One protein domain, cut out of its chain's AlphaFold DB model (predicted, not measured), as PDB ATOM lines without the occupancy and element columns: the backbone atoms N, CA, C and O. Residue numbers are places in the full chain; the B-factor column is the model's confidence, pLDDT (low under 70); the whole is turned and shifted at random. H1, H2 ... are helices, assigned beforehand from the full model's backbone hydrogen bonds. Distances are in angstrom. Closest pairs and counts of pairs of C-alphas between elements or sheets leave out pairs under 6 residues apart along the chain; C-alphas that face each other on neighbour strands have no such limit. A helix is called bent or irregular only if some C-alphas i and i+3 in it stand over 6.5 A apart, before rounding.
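This is residues 23 to 120 and 153 to 172 of the 196 residues of an uncharacterized protein of Algoriphagus hitonicola (UniProt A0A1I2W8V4). Three long helices, H1, H2 and H6, lie side by side as a bundle in a triangle, and the shorter H3 and H5 cross H2 on the side away from H1. H4 folds back along H3 as a helical hairpin, while residues 70 to 75, ahead of H3, stick out from the body. The printed part has 118 residues with six named helices, H1 to H6 in order along the chain, and no named strand; the class is all helix. It is compact, with a radius of gyration of the C-alphas of 14.0 A, and rounded, spanning 37 by 37 by 29 A.

H1, residues 24 to 41, touches H2, residues 46 to 63, with residues 32 to 40 alone; the closest C-alphas are those of Ile 40 and Lys 49, 6.2 A apart. The two form a helical hairpin, at a shallow tilt of 13 degrees, opposite ways. H6, residues 153 to 170, touches H1 at a shallow tilt of 11 degrees, opposite ways, with the C-alphas of Ser 25 and Met 166 closest at 5.1 A. H6 also touches H2 at a shallow tilt of 22 degrees, the same way, with the C-alphas of Ile 53 and Tyr 155 closest at 6.6 A. H1, H2 and H6 form a bundle, three long helices with their lines at small angles. H2 is the hub, touching four other helices. H3, residues 76 to 85, touches residues 57 to 62 of H2 alone and is about perpendicular to H2 at 78 degrees; the closest C-alphas, of Gly 61 and Gly 84, are 3.7 A apart. H3 and H6 are close but not clearly touching, with the C-alphas of Gly 84 and Ala 161 closest at 7.8 A. H4, residues 90 to 96, touches H3 in a helical hairpin at a shallow tilt of 16 degrees, opposite ways, with the C-alphas of Asn 82 and Thr 96 closest at 5.4 A. H5, residues 104 to 115, touches H2 at a steep tilt of 64 degrees through residues 109 to 113 of H5 and 51 to 55 of H2 alone; the C-alphas of Ile 54 and Arg 109 are closest at 6.1 A. H5 only just touches H3, with 3 pairs of C-alphas within 8 A, and only just touches H4, also with 3 pairs and only at the corner by their link. Among the pairs that are apart are H1 and H3, H1 and H5, and H4 and H6. In H2, H3 and H6 every O i to N i+4 pair is within hydrogen-bond range; in H1 it is 11 of 14, in H5 6 of 8, and in H4 0 of 3, beside 3 of 4 O i to N i+3 pairs.

H1 begins with C-alpha 24 at (1.816, -15.741, 1.409) and is 24.2 A from first to last C-alpha. It is neither bent nor irregular, but only just: C-alphas 33 and 36 are 6.1 A apart. H2 is 25.9 A long, H3 14.0 A and H5 15.2 A, each from first to last C-alpha. H4 and H5 are only just irregular: C-alphas 91 and 94 are 6.8 A apart, and C-alphas 107 and 110 are 6.9 A apart. H6 is 25.8 A long and ends with C-alpha 170 at (8.000, -13.776, -5.030).

The C-alphas of Gln 120 and Gly 172, the two farthest apart, are 40.5 A from each other. Residues 121 to 152 are cut out, and C-alphas 120 and 153 are 19.3 A apart across the cut. The link from H2 to H3, residues 64 to 75, is long; those from H1 to H2 and from H3 to H4 are tight, and that from H4 to H5 is short. The mean pLDDT of the printed part is 93.8, and residue 23 is under 70.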
ATOM      1  N   GLU A  23       3.631 -14.067   5.474       69.38
ATOM      2  CA  GLU A  23       3.794 -13.768   4.051       69.38
ATOM      3  C   GLU A  23       3.269 -14.961   3.238       69.38
ATOM      4  O   GLU A  23       3.505 -16.116   3.598       69.38
ATOM      5  N   ALA A  24       2.539 -14.707   2.153       73.69
ATOM      6  CA  ALA A  24       1.816 -15.741   1.409       73.69
ATOM      7  C   ALA A  24       2.692 -16.945   1.004       73.69
ATOM      8  O   ALA A  24       2.281 -18.102   1.116       73.69
ATOM      9  N   SER A  25       3.930 -16.686   0.573       77.50
ATOM     10  CA  SER A  25       4.914 -17.731   0.267       77.50
ATOM     11  C   SER A  25       5.318 -18.526   1.511       77.50
ATOM     12  O   SER A  25       5.458 -19.747   1.442       77.50
ATOM     13  N   LYS A  26       5.429 -17.864   2.669       81.25
ATOM     14  CA  LYS A  26       5.746 -18.510   3.944       81.25
ATOM     15  C   LYS A  26       4.617 -19.412   4.427       81.25
ATOM     16  O   LYS A  26       4.893 -20.487   4.953       81.25
ATOM     17  N   PHE A  27       3.363 -19.014   4.213       83.88
ATOM     18  CA  PHE A  27       2.211 -19.868   4.500       83.88
ATOM     19  C   PHE A  27       2.257 -21.168   3.683       83.88
ATOM     20  O   PHE A  27       2.139 -22.253   4.250       83.88
ATOM     21  N   LEU A  28       2.501 -21.072   2.369       89.31
ATOM     22  CA  LEU A  28       2.627 -22.243   1.491       89.31
ATOM     23  C   LEU A  28       3.780 -23.168   1.911       89.31
ATOM     24  O   LEU A  28       3.610 -24.389   1.931       89.31
ATOM     25  N   GLU A  29       4.931 -22.595   2.269       89.75
ATOM     26  CA  GLU A  29       6.089 -23.345   2.765       89.75
ATOM     27  C   GLU A  29       5.735 -24.138   4.031       89.75
ATOM     28  O   GLU A  29       5.925 -25.355   4.080       89.75
ATOM     29  N   VAL A  30       5.177 -23.465   5.043       88.12
ATOM     30  CA  VAL A  30       4.840 -24.092   6.327       88.12
ATOM     31  C   VAL A  30       3.782 -25.174   6.136       88.12
ATOM     32  O   VAL A  30       4.013 -26.324   6.511       88.12
ATOM     33  N   LEU A  31       2.654 -24.850   5.503       90.31
ATOM     34  CA  LEU A  31       1.530 -25.776   5.397       90.31
ATOM     35  C   LEU A  31       1.858 -26.991   4.516       90.31
ATOM     36  O   LEU A  31       1.608 -28.135   4.901       90.31
ATOM     37  N   PHE A  32       2.407 -26.773   3.320       95.06
ATOM     38  CA  PHE A  32       2.515 -27.842   2.323       95.06
ATOM     39  C   PHE A  32       3.887 -28.510   2.263       95.06
ATOM     40  O   PHE A  32       3.964 -29.710   1.978       95.06
ATOM     41  N   LEU A  33       4.973 -27.781   2.537       95.56
ATOM     42  CA  LEU A  33       6.318 -28.360   2.505       95.56
ATOM     43  C   LEU A  33       6.729 -28.911   3.872       95.56
ATOM     44  O   LEU A  33       7.361 -29.964   3.927       95.56
ATOM     45  N   HIS A  34       6.354 -28.250   4.972       92.62
ATOM     46  CA  HIS A  34       6.727 -28.705   6.315       92.62
ATOM     47  C   HIS A  34       5.658 -29.597   6.949       92.62
ATOM     48  O   HIS A  34       5.928 -30.766   7.224       92.62
ATOM     49  N   GLU A  35       4.449 -29.084   7.178       93.19
ATOM     50  CA  GLU A  35       3.410 -29.826   7.901       93.19
ATOM     51  C   GLU A  35       2.908 -31.020   7.096       93.19
ATOM     52  O   GLU A  35       3.015 -32.163   7.551       93.19
ATOM     53  N   LEU A  36       2.422 -30.784   5.872       95.94
ATOM     54  CA  LEU A  36       1.981 -31.872   5.009       95.94
ATOM     55  C   LEU A  36       3.139 -32.818   4.686       95.94
ATOM     56  O   LEU A  36       2.945 -34.024   4.771       95.94
ATOM     57  N   GLY A  37       4.345 -32.311   4.415       96.75
ATOM     58  CA  GLY A  37       5.527 -33.156   4.198       96.75
ATOM     59  C   GLY A  37       5.828 -34.084   5.374       96.75
ATOM     60  O   GLY A  37       6.047 -35.283   5.183       96.75
ATOM     61  N   GLY A  38       5.735 -33.568   6.602       96.19
ATOM     62  CA  GLY A  38       5.850 -34.366   7.821       96.19
ATOM     63  C   GLY A  38       4.745 -35.417   7.954       96.19
ATOM     64  O   GLY A  38       5.017 -36.552   8.353       96.19
ATOM     65  N   ILE A  39       3.508 -35.081   7.569       96.69
ATOM     66  CA  ILE A  39       2.405 -36.047   7.513       96.69
ATOM     67  C   ILE A  39       2.709 -37.129   6.473       96.69
ATOM     68  O   ILE A  39       2.609 -38.308   6.812       96.69
ATOM     69  N   ILE A  40       3.120 -36.775   5.250       96.06
ATOM     70  CA  ILE A  40       3.430 -37.738   4.183       96.06
ATOM     71  C   ILE A  40       4.523 -38.713   4.621       96.06
ATOM     72  O   ILE A  40       4.324 -39.923   4.495       96.06
ATOM     73  N   GLY A  41       5.604 -38.211   5.226       92.88
ATOM     74  CA  GLY A  41       6.722 -39.024   5.715       92.88
ATOM     75  C   GLY A  41       6.428 -39.881   6.954       92.88
ATOM     76  O   GLY A  41       7.240 -40.731   7.313       92.88
ATOM     77  N   SER A  42       5.289 -39.686   7.629       94.31
ATOM     78  CA  SER A  42       4.901 -40.513   8.783       94.31
ATOM     79  C   SER A  42       4.433 -41.915   8.365       94.31
ATOM     80  O   SER A  42       4.080 -42.140   7.215       94.31
ATOM     81  N   PHE A  43       4.394 -42.896   9.269       90.94
ATOM     82  CA  PHE A  43       3.902 -44.238   8.925       90.94
ATOM     83  C   PHE A  43       2.362 -44.316   8.901       90.94
ATOM     84  O   PHE A  43       1.687 -43.743   9.758       90.94
ATOM     85  N   GLY A  44       1.813 -45.094   7.963       93.56
ATOM     86  CA  GLY A  44       0.382 -45.403   7.874       93.56
ATOM     87  C   GLY A  44      -0.462 -44.291   7.247       93.56
ATOM     88  O   GLY A  44       0.052 -43.311   6.723       93.56
ATOM     89  N   ASN A  45      -1.788 -44.446   7.291       95.19
ATOM     90  CA  ASN A  45      -2.762 -43.447   6.825       95.19
ATOM     91  C   ASN A  45      -2.626 -43.014   5.349       95.19
ATOM     92  O   ASN A  45      -3.096 -41.934   4.994       95.19
ATOM     93  N   ALA A  46      -2.042 -43.850   4.479       95.94
ATOM     94  CA  ALA A  46      -1.812 -43.556   3.057       95.94
ATOM     95  C   ALA A  46      -3.040 -42.957   2.353       95.94
ATOM     96  O   ALA A  46      -2.957 -41.958   1.644       95.94
ATOM     97  N   TYR A  47      -4.213 -43.524   2.631       95.50
ATOM     98  CA  TYR A  47      -5.470 -43.063   2.061       95.50
ATOM     99  C   TYR A  47      -5.810 -41.605   2.423       95.50
ATOM    100  O   TYR A  47      -6.201 -40.823   1.559       95.50
ATOM    101  N   LEU A  48      -5.634 -41.219   3.691       97.19
ATOM    102  CA  LEU A  48      -5.871 -39.843   4.145       97.19
ATOM    103  C   LEU A  48      -4.829 -38.880   3.575       97.19
ATOM    104  O   LEU A  48      -5.149 -37.744   3.245       97.19
ATOM    105  N   LYS A  49      -3.594 -39.344   3.404       98.06
ATOM    106  CA  LYS A  49      -2.515 -38.546   2.825       98.06
ATOM    107  C   LYS A  49      -2.794 -38.155   1.372       98.06
ATOM    108  O   LYS A  49      -2.621 -36.992   1.025       98.06
ATOM    109  N   PHE A  50      -3.324 -39.072   0.557       98.31
ATOM    110  CA  PHE A  50      -3.796 -38.736  -0.793       98.31
ATOM    111  C   PHE A  50      -4.865 -37.638  -0.778       98.31
ATOM    112  O   PHE A  50      -4.805 -36.716  -1.589       98.31
ATOM    113  N   LEU A  51      -5.817 -37.710   0.159       97.69
ATOM    114  CA  LEU A  51      -6.868 -36.699   0.289       97.69
ATOM    115  C   LEU A  51      -6.284 -35.312   0.602       97.69
ATOM    116  O   LEU A  51      -6.716 -34.324   0.011       97.69
ATOM    117  N   LEU A  52      -5.284 -35.241   1.486       98.00
ATOM    118  CA  LEU A  52      -4.616 -33.983   1.830       98.00
ATOM    119  C   LEU A  52      -3.878 -33.376   0.629       98.00
ATOM    120  O   LEU A  52      -4.013 -32.178   0.383       98.00
ATOM    121  N   ILE A  53      -3.166 -34.193  -0.157       98.50
ATOM    122  CA  ILE A  53      -2.502 -33.725  -1.384       98.50
ATOM    123  C   ILE A  53      -3.543 -33.180  -2.365       98.50
ATOM    124  O   ILE A  53      -3.403 -32.065  -2.857       98.50
ATOM    125  N   ILE A  54      -4.628 -33.921  -2.606       97.94
ATOM    126  CA  ILE A  54      -5.721 -33.517  -3.504       97.94
ATOM    127  C   ILE A  54      -6.320 -32.163  -3.099       97.94
ATOM    128  O   ILE A  54      -6.581 -31.322  -3.961       97.94
ATOM    129  N   GLN A  55      -6.527 -31.938  -1.800       96.56
ATOM    130  CA  GLN A  55      -7.017 -30.656  -1.295       96.56
ATOM    131  C   GLN A  55      -5.993 -29.534  -1.518       96.56
ATOM    132  O   GLN A  55      -6.369 -28.428  -1.914       96.56
ATOM    133  N   GLY A  56      -4.706 -29.833  -1.326       97.12
ATOM    134  CA  GLY A  56      -3.602 -28.924  -1.628       97.12
ATOM    135  C   GLY A  56      -3.536 -28.533  -3.107       97.12
ATOM    136  O   GLY A  56      -3.342 -27.361  -3.415       97.12
ATOM    137  N   VAL A  57      -3.771 -29.469  -4.034       98.31
ATOM    138  CA  VAL A  57      -3.799 -29.182  -5.482       98.31
ATOM    139  C   VAL A  57      -4.859 -28.135  -5.818       98.31
ATOM    140  O   VAL A  57      -4.584 -27.183  -6.547       98.31
ATOM    141  N   GLU A  58      -6.067 -28.266  -5.271       97.25
ATOM    142  CA  GLU A  58      -7.109 -27.256  -5.476       97.25
ATOM    143  C   GLU A  58      -6.744 -25.908  -4.872       97.25
ATOM    144  O   GLU A  58      -6.970 -24.877  -5.508       97.25
ATOM    145  N   PHE A  59      -6.155 -25.913  -3.677       95.12
ATOM    146  CA  PHE A  59      -5.692 -24.693  -3.031       95.12
ATOM    147  C   PHE A  59      -4.639 -23.968  -3.881       95.12
ATOM    148  O   PHE A  59      -4.738 -22.756  -4.065       95.12
ATOM    149  N   LEU A  60      -3.680 -24.686  -4.477       95.00
ATOM    150  CA  LEU A  60      -2.696 -24.081  -5.383       95.00
ATOM    151  C   LEU A  60      -3.357 -23.411  -6.586       95.00
ATOM    152  O   LEU A  60      -3.004 -22.291  -6.939       95.00
ATOM    153  N   GLY A  61      -4.336 -24.062  -7.209       95.25
ATOM    154  CA  GLY A  61      -5.044 -23.438  -8.321       95.25
ATOM    155  C   GLY A  61      -5.923 -22.270  -7.896       95.25
ATOM    156  O   GLY A  61      -6.058 -21.313  -8.657       95.25
ATOM    157  N   ALA A  62      -6.460 -22.313  -6.672       93.44
ATOM    158  CA  ALA A  62      -7.095 -21.158  -6.066       93.44
ATOM    159  C   ALA A  62      -6.094 -20.006  -5.995       93.44
ATOM    160  O   ALA A  62      -6.423 -18.956  -6.515       93.44
ATOM    161  N   CYS A  63      -4.869 -20.191  -5.495       91.31
ATOM    162  CA  CYS A  63      -3.848 -19.131  -5.403       91.31
ATOM    163  C   CYS A  63      -3.597 -18.370  -6.716       91.31
ATOM    164  O   CYS A  63      -3.170 -17.223  -6.678       91.31
ATOM    165  N   GLU A  64      -3.862 -18.985  -7.869       90.75
ATOM    166  CA  GLU A  64      -3.590 -18.380  -9.168       90.75
ATOM    167  C   GLU A  64      -4.783 -17.661  -9.818       90.75
ATOM    168  O   GLU A  64      -4.628 -17.119 -10.910       90.75
ATOM    169  N   ASP A  65      -5.996 -17.725  -9.266       89.44
ATOM    170  CA  ASP A  65      -7.152 -16.970  -9.785       89.44
ATOM    171  C   ASP A  65      -7.423 -15.679  -8.995       89.44
ATOM    172  O   ASP A  65      -6.903 -15.492  -7.902       89.44
ATOM    173  N   ASP A  66      -8.267 -14.789  -9.519       87.69
ATOM    174  CA  ASP A  66      -8.630 -13.535  -8.832       87.69
ATOM    175  C   ASP A  66      -9.894 -13.671  -7.966       87.69
ATOM    176  O   ASP A  66     -10.421 -12.690  -7.442       87.69
ATOM    177  N   LYS A  67     -10.433 -14.887  -7.829       90.25
ATOM    178  CA  LYS A  67     -11.674 -15.127  -7.091       90.25
ATOM    179  C   LYS A  67     -11.372 -15.309  -5.593       90.25
ATOM    180  O   LYS A  67     -10.393 -15.988  -5.256       90.25
ATOM    181  N   PRO A  68     -12.227 -14.785  -4.690       88.62
ATOM    182  CA  PRO A  68     -12.133 -15.047  -3.251       88.62
ATOM    183  C   PRO A  68     -12.164 -16.547  -2.926       88.62
ATOM    184  O   PRO A  68     -12.686 -17.350  -3.711       88.62
ATOM    185  N   PHE A  69     -11.619 -16.950  -1.776       86.88
ATOM    186  CA  PHE A  69     -11.627 -18.359  -1.361       86.88
ATOM    187  C   PHE A  69     -13.046 -18.853  -1.041       86.88
ATOM    188  O   PHE A  69     -13.388 -19.986  -1.373       86.88
ATOM    189  N   GLU A  70     -13.888 -17.971  -0.507       85.75
ATOM    190  CA  GLU A  70     -15.259 -18.207  -0.044       85.75
ATOM    191  C   GLU A  70     -16.272 -18.247  -1.193       85.75
ATOM    192  O   GLU A  70     -17.422 -18.655  -1.004       85.75
ATOM    193  N   LEU A  71     -15.873 -17.800  -2.390       89.25
ATOM    194  CA  LEU A  71     -16.776 -17.732  -3.528       89.25
ATOM    195  C   LEU A  71     -17.224 -19.138  -3.935       89.25
ATOM    196  O   LEU A  71     -16.424 -19.973  -4.358       89.25
ATOM    197  N   TYR A  72     -18.533 -19.366  -3.883       90.25
ATOM    198  CA  TYR A  72     -19.138 -20.600  -4.356       90.25
ATOM    199  C   TYR A  72     -19.666 -20.450  -5.786       90.25
ATOM    200  O   TYR A  72     -20.666 -19.782  -6.043       90.25
ATOM    201  N   GLU A  73     -19.030 -21.155  -6.717       93.81
ATOM    202  CA  GLU A  73     -19.500 -21.333  -8.089       93.81
ATOM    203  C   GLU A  73     -19.355 -22.805  -8.480       93.81
ATOM    204  O   GLU A  73     -18.319 -23.425  -8.248       93.81
ATOM    205  N   ARG A  74     -20.370 -23.374  -9.141       90.62
ATOM    206  CA  ARG A  74     -20.439 -24.822  -9.424       90.62
ATOM    207  C   ARG A  74     -19.197 -25.393 -10.125       90.62
ATOM    208  O   ARG A  74     -18.851 -26.547  -9.893       90.62
ATOM    209  N   LYS A  75     -18.572 -24.624 -11.019       93.56
ATOM    210  CA  LYS A  75     -17.401 -25.065 -11.798       93.56
ATOM    211  C   LYS A  75     -16.068 -24.695 -11.153       93.56
ATOM    212  O   LYS A  75     -15.055 -25.298 -11.486       93.56
ATOM    213  N   LEU A  76     -16.069 -23.767 -10.200       95.00
ATOM    214  CA  LEU A  76     -14.849 -23.185  -9.661       95.00
ATOM    215  C   LEU A  76     -13.925 -24.205  -8.975       95.00
ATOM    216  O   LEU A  76     -12.729 -24.142  -9.240       95.00
ATOM    217  N   PRO A  77     -14.414 -25.195  -8.199       95.81
ATOM    218  CA  PRO A  77     -13.544 -26.245  -7.669       95.81
ATOM    219  C   PRO A  77     -12.831 -27.048  -8.762       95.81
ATOM    220  O   PRO A  77     -11.646 -27.343  -8.641       95.81
ATOM    221  N   LYS A  78     -13.529 -27.360  -9.866       96.75
ATOM    222  CA  LYS A  78     -12.939 -28.057 -11.020       96.75
ATOM    223  C   LYS A  78     -11.876 -27.203 -11.689       96.75
ATOM    224  O   LYS A  78     -10.785 -27.695 -11.969       96.75
ATOM    225  N   ASP A  79     -12.193 -25.936 -11.929       96.44
ATOM    226  CA  ASP A  79     -11.291 -25.000 -12.592       96.44
ATOM    227  C   ASP A  79     -10.024 -24.782 -11.753       96.44
ATOM    228  O   ASP A  79      -8.918 -24.892 -12.281       96.44
ATOM    229  N   ARG A  80     -10.175 -24.582 -10.436       96.88
ATOM    230  CA  ARG A  80      -9.066 -24.464  -9.479       96.88
ATOM    231  C   ARG A  80      -8.242 -25.737  -9.419       96.88
ATOM    232  O   ARG A  80      -7.043 -25.686  -9.652       96.88
ATOM    233  N   PHE A  81      -8.854 -26.895  -9.204       97.88
ATOM    234  CA  PHE A  81      -8.110 -28.151  -9.152       97.88
ATOM    235  C   PHE A  81      -7.315 -28.414 -10.441       97.88
ATOM    236  O   PHE A  81      -6.122 -28.708 -10.387       97.88
ATOM    237  N   ASN A  82      -7.934 -28.233 -11.611       97.31
ATOM    238  CA  ASN A  82      -7.245 -28.401 -12.890       97.31
ATOM    239  C   ASN A  82      -6.142 -27.356 -13.104       97.31
ATOM    240  O   ASN A  82      -5.122 -27.675 -13.713       97.31
ATOM    241  N   LYS A  83      -6.323 -26.122 -12.620       96.56
ATOM    242  CA  LYS A  83      -5.289 -25.081 -12.658       96.56
ATOM    243  C   LYS A  83      -4.105 -25.437 -11.762       96.56
ATOM    244  O   LYS A  83      -2.970 -25.375 -12.221       96.56
ATOM    245  N   GLY A  84      -4.361 -25.910 -10.545       97.12
ATOM    246  CA  GLY A  84      -3.327 -26.402  -9.637       97.12
ATOM    247  C   GLY A  84      -2.552 -27.575 -10.233       97.12
ATOM    248  O   GLY A  84      -1.324 -27.564 -10.233       97.12
ATOM    249  N   LEU A  85      -3.252 -28.532 -10.848       97.56
ATOM    250  CA  LEU A  85      -2.629 -29.688 -11.493       97.56
ATOM    251  C   LEU A  85      -1.760 -29.306 -12.705       97.56
ATOM    252  O   LEU A  85      -0.816 -30.014 -13.035       97.56
ATOM    253  N   ARG A  86      -2.014 -28.163 -13.357       96.56
ATOM    254  CA  ARG A  86      -1.154 -27.658 -14.446       96.56
ATOM    255  C   ARG A  86       0.210 -27.158 -13.970       96.56
ATOM    256  O   ARG A  86       1.099 -27.019 -14.807       96.56
ATOM    257  N   ASN A  87       0.397 -26.928 -12.669       96.44
ATOM    258  CA  ASN A  87       1.718 -26.640 -12.101       96.44
ATOM    259  C   ASN A  87       2.589 -27.886 -11.933       96.44
ATOM    260  O   ASN A  87       3.791 -27.755 -11.717       96.44
ATOM    261  N   PHE A  88       2.003 -29.077 -12.049       97.81
ATOM    262  CA  PHE A  88       2.749 -30.324 -12.048       97.81
ATOM    263  C   PHE A  88       3.452 -30.512 -13.400       97.81
ATOM    264  O   PHE A  88       3.185 -29.807 -14.385       97.81
ATOM    265  N   ARG A  89       4.323 -31.522 -13.461       96.25
ATOM    266  CA  ARG A  89       4.952 -31.989 -14.701       96.25
ATOM    267  C   ARG A  89       3.918 -32.279 -15.805       96.25
ATOM    268  O   ARG A  89       2.745 -32.567 -15.546       96.25
ATOM    269  N   LYS A  90       4.345 -32.172 -17.066       96.12
ATOM    270  CA  LYS A  90       3.456 -32.169 -18.249       96.12
ATOM    271  C   LYS A  90       2.644 -33.455 -18.406       96.12
ATOM    272  O   LYS A  90       1.582 -33.436 -19.020       96.12
ATOM    273  N   GLU A  91       3.118 -34.548 -17.825       96.88
ATOM    274  CA  GLU A  91       2.490 -35.864 -17.775       96.88
ATOM    275  C   GLU A  91       1.100 -35.821 -17.128       96.88
ATOM    276  O   GLU A  91       0.245 -36.631 -17.478       96.88
ATOM    277  N   TYR A  92       0.830 -34.851 -16.246       97.56
ATOM    278  CA  TYR A  92      -0.490 -34.682 -15.634       97.56
ATOM    279  C   TYR A  92      -1.495 -33.933 -16.511       97.56
ATOM    280  O   TYR A  92      -2.709 -34.071 -16.344       97.56
ATOM    281  N   HIS A  93      -1.013 -33.100 -17.436       95.62
ATOM    282  CA  HIS A  93      -1.854 -32.153 -18.172       95.62
ATOM    283  C   HIS A  93      -2.945 -32.834 -19.015       95.62
ATOM    284  O   HIS A  93      -4.063 -32.300 -19.029       95.62
ATOM    285  N   PRO A  94      -2.708 -34.006 -19.649       95.25
ATOM    286  CA  PRO A  94      -3.756 -34.752 -20.345       95.25
ATOM    287  C   PRO A  94      -4.984 -35.040 -19.475       95.25
ATOM    288  O   PRO A  94      -6.102 -34.996 -19.981       95.25
ATOM    289  N   PHE A  95      -4.816 -35.233 -18.163       95.56
ATOM    290  CA  PHE A  95      -5.914 -35.574 -17.253       95.56
ATOM    291  C   PHE A  95      -6.776 -34.381 -16.807       95.56
ATOM    292  O   PHE A  95      -7.720 -34.560 -16.038       95.56
ATOM    293  N   THR A  96      -6.469 -33.170 -17.285       93.25
ATOM    294  CA  THR A  96      -7.256 -31.947 -17.025       93.25
ATOM    295  C   THR A  96      -8.251 -31.618 -18.145       93.25
ATOM    296  O   THR A  96      -9.061 -30.702 -18.004       93.25
ATOM    297  N   GLY A  97      -8.172 -32.319 -19.285       85.88
ATOM    298  CA  GLY A  97      -8.942 -32.019 -20.493       85.88
ATOM    299  C   GLY A  97     -10.277 -32.764 -20.601       85.88
ATOM    300  O   GLY A  97     -10.451 -33.863 -20.080       85.88
ATOM    301  N   GLU A  98     -11.220 -32.198 -21.363       79.50
ATOM    302  CA  GLU A  98     -12.556 -32.791 -21.554       79.50
ATOM    303  C   GLU A  98     -12.551 -34.127 -22.317       79.50
ATOM    304  O   GLU A  98     -13.436 -34.951 -22.091       79.50
ATOM    305  N   GLY A  99     -11.549 -34.361 -23.170       84.62
ATOM    306  CA  GLY A  99     -11.399 -35.593 -23.955       84.62
ATOM    307  C   GLY A  99     -10.656 -36.732 -23.249       84.62
ATOM    308  O   GLY A  99     -10.455 -37.780 -23.858       84.62
ATOM    309  N   SER A 100     -10.221 -36.545 -21.999       89.12
ATOM    310  CA  SER A 100      -9.479 -37.580 -21.277       89.12
ATOM    311  C   SER A 100     -10.393 -38.705 -20.790       89.12
ATOM    312  O   SER A 100     -11.479 -38.454 -20.265       89.12
ATOM    313  N   SER A 101      -9.925 -39.950 -20.916       91.50
ATOM    314  CA  SER A 101     -10.601 -41.149 -20.398       91.50
ATOM    315  C   SER A 101     -10.494 -41.299 -18.874       91.50
ATOM    316  O   SER A 101     -11.252 -42.078 -18.281       91.50
ATOM    317  N   ILE A 102      -9.554 -40.571 -18.265       95.94
ATOM    318  CA  ILE A 102      -9.351 -40.413 -16.824       95.94
ATOM    319  C   ILE A 102      -9.266 -38.921 -16.537       95.94
ATOM    320  O   ILE A 102      -8.393 -38.238 -17.082       95.94
ATOM    321  N   LYS A 103     -10.134 -38.408 -15.668       96.94
ATOM    322  CA  LYS A 103     -10.098 -37.003 -15.261       96.94
ATOM    323  C   LYS A 103      -9.833 -36.912 -13.768       96.94
ATOM    324  O   LYS A 103     -10.640 -37.376 -12.971       96.94
ATOM    325  N   PHE A 104      -8.716 -36.306 -13.362       97.62
ATOM    326  CA  PHE A 104      -8.361 -36.268 -11.935       97.62
ATOM    327  C   PHE A 104      -9.435 -35.569 -11.096       97.62
ATOM    328  O   PHE A 104      -9.691 -35.989  -9.971       97.62
ATOM    329  N   PHE A 105     -10.096 -34.534 -11.618       97.50
ATOM    330  CA  PHE A 105     -11.138 -33.870 -10.845       97.50
ATOM    331  C   PHE A 105     -12.357 -34.779 -10.618       97.50
ATOM    332  O   PHE A 105     -12.785 -34.969  -9.480       97.50
ATOM    333  N   GLU A 106     -12.920 -35.342 -11.685       96.81
ATOM    334  CA  GLU A 106     -14.159 -36.121 -11.640       96.81
ATOM    335  C   GLU A 106     -13.970 -37.527 -11.066       96.81
ATOM    336  O   GLU A 106     -14.833 -38.005 -10.336       96.81
ATOM    337  N   ASP A 107     -12.854 -38.183 -11.382       97.62
ATOM    338  CA  ASP A 107     -12.616 -39.583 -11.030       97.62
ATOM    339  C   ASP A 107     -11.823 -39.742  -9.720       97.62
ATOM    340  O   ASP A 107     -11.946 -40.775  -9.063       97.62
ATOM    341  N   LEU A 108     -11.029 -38.745  -9.309       97.69
ATOM    342  CA  LEU A 108     -10.225 -38.796  -8.080       97.69
ATOM    343  C   LEU A 108     -10.693 -37.760  -7.052       97.69
ATOM    344  O   LEU A 108     -11.270 -38.141  -6.035       97.69
ATOM    345  N   ARG A 109     -10.494 -36.460  -7.307       97.38
ATOM    346  CA  ARG A 109     -10.736 -35.382  -6.331       97.38
ATOM    347  C   ARG A 109     -12.164 -35.384  -5.814       97.38
ATOM    348  O   ARG A 109     -12.379 -35.520  -4.614       97.38
ATOM    349  N   SER A 110     -13.140 -35.173  -6.697       96.56
ATOM    350  CA  SER A 110     -14.544 -34.981  -6.323       96.56
ATOM    351  C   SER A 110     -15.075 -36.144  -5.475       96.56
ATOM    352  O   SER A 110     -15.536 -35.897  -4.356       96.56
ATOM    353  N   PRO A 111     -14.954 -37.409  -5.910       96.50
ATOM    354  CA  PRO A 111     -15.494 -38.520  -5.139       96.50
ATOM    355  C   PRO A 111     -14.656 -38.853  -3.888       96.50
ATOM    356  O   PRO A 111     -15.206 -39.320  -2.889       96.50
ATOM    357  N   MET A 112     -13.352 -38.557  -3.869       95.88
ATOM    358  CA  MET A 112     -12.531 -38.737  -2.668       95.88
ATOM    359  C   MET A 112     -12.865 -37.710  -1.577       95.88
ATOM    360  O   MET A 112     -13.036 -38.100  -0.428       95.88
ATOM    361  N   VAL A 113     -13.052 -36.436  -1.933       94.81
ATOM    362  CA  VAL A 113     -13.417 -35.369  -0.982       94.81
ATOM    363  C   VAL A 113     -14.844 -35.539  -0.453       94.81
ATOM    364  O   VAL A 113     -15.084 -35.363   0.737       94.81
ATOM    365  N   HIS A 114     -15.806 -35.893  -1.312       93.31
ATOM    366  CA  HIS A 114     -17.212 -35.964  -0.897       93.31
ATOM    367  C   HIS A 114     -17.616 -37.299  -0.267       93.31
ATOM    368  O   HIS A 114     -18.612 -37.346   0.451       93.31
ATOM    369  N   GLN A 115     -16.908 -38.392  -0.569       95.31
ATOM    370  CA  GLN A 115     -17.354 -39.739  -0.197       95.31
ATOM    371  C   GLN A 115     -16.239 -40.645   0.324       95.31
ATOM    372  O   GLN A 115     -16.539 -41.778   0.693       95.31
ATOM    373  N   PHE A 116     -14.975 -40.198   0.337       94.50
ATOM    374  CA  PHE A 116     -13.815 -41.066   0.579       94.50
ATOM    375  C   PHE A 116     -13.834 -42.302  -0.336       94.50
ATOM    376  O   PHE A 116     -13.640 -43.431   0.117       94.50
ATOM    377  N   ARG A 117     -14.166 -42.111  -1.622       94.38
ATOM    378  CA  ARG A 117     -14.325 -43.203  -2.598       94.38
ATOM    379  C   ARG A 117     -13.908 -42.780  -4.012       94.38
ATOM    380  O   ARG A 117     -14.784 -42.570  -4.840       94.38
ATOM    381  N   PRO A 118     -12.607 -42.660  -4.334       95.44
ATOM    382  CA  PRO A 118     -12.173 -42.391  -5.696       95.44
ATOM    383  C   PRO A 118     -12.615 -43.516  -6.631       95.44
ATOM    384  O   PRO A 118     -12.903 -44.637  -6.198       95.44
ATOM    385  N   ASN A 119     -12.650 -43.230  -7.926       96.31
ATOM    386  CA  ASN A 119     -13.042 -44.193  -8.937       96.31
ATOM    387  C   ASN A 119     -11.991 -45.310  -9.051       96.31
ATOM    388  O   ASN A 119     -10.998 -45.198  -9.771       96.31
ATOM    389  N   GLN A 120     -12.232 -46.418  -8.349       95.44
ATOM    390  CA  GLN A 120     -11.328 -47.572  -8.283       95.44
ATOM    391  C   GLN A 120     -11.146 -48.286  -9.629       95.44
ATOM    392  O   GLN A 120     -10.204 -49.057  -9.782       95.44
ATOM    393  N   ASP A 153       5.746 -40.105  -4.619       98.56
ATOM    394  CA  ASP A 153       6.017 -39.455  -5.905       98.56
ATOM    395  C   ASP A 153       4.961 -38.375  -6.214       98.56
ATOM    396  O   ASP A 153       5.288 -37.291  -6.689       98.56
ATOM    397  N   PHE A 154       3.691 -38.633  -5.880       98.69
ATOM    398  CA  PHE A 154       2.614 -37.658  -6.051       98.69
ATOM    399  C   PHE A 154       2.796 -36.445  -5.130       98.69
ATOM    400  O   PHE A 154       2.507 -35.316  -5.531       98.69
ATOM    401  N   TYR A 155       3.291 -36.658  -3.906       98.75
ATOM    402  CA  TYR A 155       3.658 -35.567  -3.010       98.75
ATOM    403  C   TYR A 155       4.883 -34.796  -3.506       98.75
ATOM    404  O   TYR A 155       4.888 -33.575  -3.415       98.75
ATOM    405  N   GLU A 156       5.904 -35.467  -4.034       98.69
ATOM    406  CA  GLU A 156       7.090 -34.810  -4.592       98.69
ATOM    407  C   GLU A 156       6.713 -33.910  -5.778       98.69
ATOM    408  O   GLU A 156       7.058 -32.726  -5.778       98.69
ATOM    409  N   ASP A 157       5.898 -34.419  -6.711       98.62
ATOM    410  CA  ASP A 157       5.358 -33.630  -7.825       98.62
ATOM    411  C   ASP A 157       4.509 -32.440  -7.318       98.62
ATOM    412  O   ASP A 157       4.570 -31.333  -7.863       98.62
ATOM    413  N   PHE A 158       3.733 -32.641  -6.246       98.69
ATOM    414  CA  PHE A 158       2.976 -31.572  -5.595       98.69
ATOM    415  C   PHE A 158       3.886 -30.531  -4.931       98.69
ATOM    416  O   PHE A 158       3.656 -29.333  -5.085       98.69
ATOM    417  N   ALA A 159       4.928 -30.950  -4.217       98.56
ATOM    418  CA  ALA A 159       5.874 -30.060  -3.555       98.56
ATOM    419  C   ALA A 159       6.619 -29.183  -4.573       98.56
ATOM    420  O   ALA A 159       6.840 -27.996  -4.327       98.56
ATOM    421  N   ASP A 160       6.945 -29.727  -5.744       98.50
ATOM    422  CA  ASP A 160       7.507 -28.948  -6.850       98.50
ATOM    423  C   ASP A 160       6.506 -27.934  -7.414       98.50
ATOM    424  O   ASP A 160       6.869 -26.778  -7.661       98.50
ATOM    425  N   ALA A 161       5.229 -28.309  -7.531       98.12
ATOM    426  CA  ALA A 161       4.166 -27.375  -7.897       98.12
ATOM    427  C   ALA A 161       4.007 -26.243  -6.861       98.12
ATOM    428  O   ALA A 161       3.877 -25.079  -7.249       98.12
ATOM    429  N   VAL A 162       4.088 -26.545  -5.558       97.38
ATOM    430  CA  VAL A 162       4.075 -25.540  -4.476       97.38
ATOM    431  C   VAL A 162       5.238 -24.559  -4.644       97.38
ATOM    432  O   VAL A 162       5.018 -23.349  -4.669       97.38
ATOM    433  N   ARG A 163       6.467 -25.061  -4.829       96.81
ATOM    434  CA  ARG A 163       7.665 -24.220  -5.030       96.81
ATOM    435  C   ARG A 163       7.549 -23.334  -6.270       96.81
ATOM    436  O   ARG A 163       7.989 -22.186  -6.248       96.81
ATOM    437  N   SER A 164       6.944 -23.846  -7.342       95.38
ATOM    438  CA  SER A 164       6.668 -23.074  -8.558       95.38
ATOM    439  C   SER A 164       5.732 -21.894  -8.277       95.38
ATOM    440  O   SER A 164       6.050 -20.759  -8.631       95.38
ATOM    441  N   VAL A 165       4.617 -22.128  -7.577       93.94
ATOM    442  CA  VAL A 165       3.662 -21.071  -7.195       93.94
ATOM    443  C   VAL A 165       4.303 -20.048  -6.256       93.94
ATOM    444  O   VAL A 165       4.153 -18.849  -6.483       93.94
ATOM    445  N   MET A 166       5.073 -20.495  -5.257       92.44
ATOM    446  CA  MET A 166       5.824 -19.604  -4.363       92.44
ATOM    447  C   MET A 166       6.752 -18.671  -5.145       92.44
ATOM    448  O   MET A 166       6.719 -17.462  -4.933       92.44
ATOM    449  N   ARG A 167       7.513 -19.204  -6.111       92.62
ATOM    450  CA  ARG A 167       8.388 -18.388  -6.962       92.62
ATOM    451  C   ARG A 167       7.601 -17.343  -7.756       92.62
ATOM    452  O   ARG A 167       8.039 -16.201  -7.836       92.62
ATOM    453  N   LYS A 168       6.450 -17.699  -8.337       91.94
ATOM    454  CA  LYS A 168       5.613 -16.730  -9.069       91.94
ATOM    455  C   LYS A 168       5.112 -15.603  -8.154       91.94
ATOM    456  O   LYS A 168       5.053 -14.458  -8.585       91.94
ATOM    457  N   ILE A 169       4.780 -15.910  -6.896       88.88
ATOM    458  CA  ILE A 169       4.408 -14.905  -5.884       88.88
ATOM    459  C   ILE A 169       5.593 -13.978  -5.586       88.88
ATOM    460  O   ILE A 169       5.444 -12.762  -5.641       88.88
ATOM    461  N   GLU A 170       6.776 -14.538  -5.325       88.44
ATOM    462  CA  GLU A 170       8.000 -13.776  -5.030       88.44
ATOM    463  C   GLU A 170       8.422 -12.859  -6.186       88.44
ATOM    464  O   GLU A 170       8.931 -11.763  -5.958       88.44
ATOM    465  N   LEU A 171       8.184 -13.287  -7.430       90.06
ATOM    466  CA  LEU A 171       8.438 -12.500  -8.638       90.06
ATOM    467  C   LEU A 171       7.332 -11.472  -8.949       90.06
ATOM    468  O   LEU A 171       7.477 -10.696  -9.891       90.06
ATOM    469  N   GLY A 172       6.232 -11.455  -8.187       87.81
ATOM    470  CA  GLY A 172       5.083 -10.577  -8.435       87.81
ATOM    471  C   GLY A 172       4.240 -10.968  -9.656       87.81
ATOM    472  O   GLY A 172       3.447 -10.163 -10.139       87.81
TER     473      GLY A 172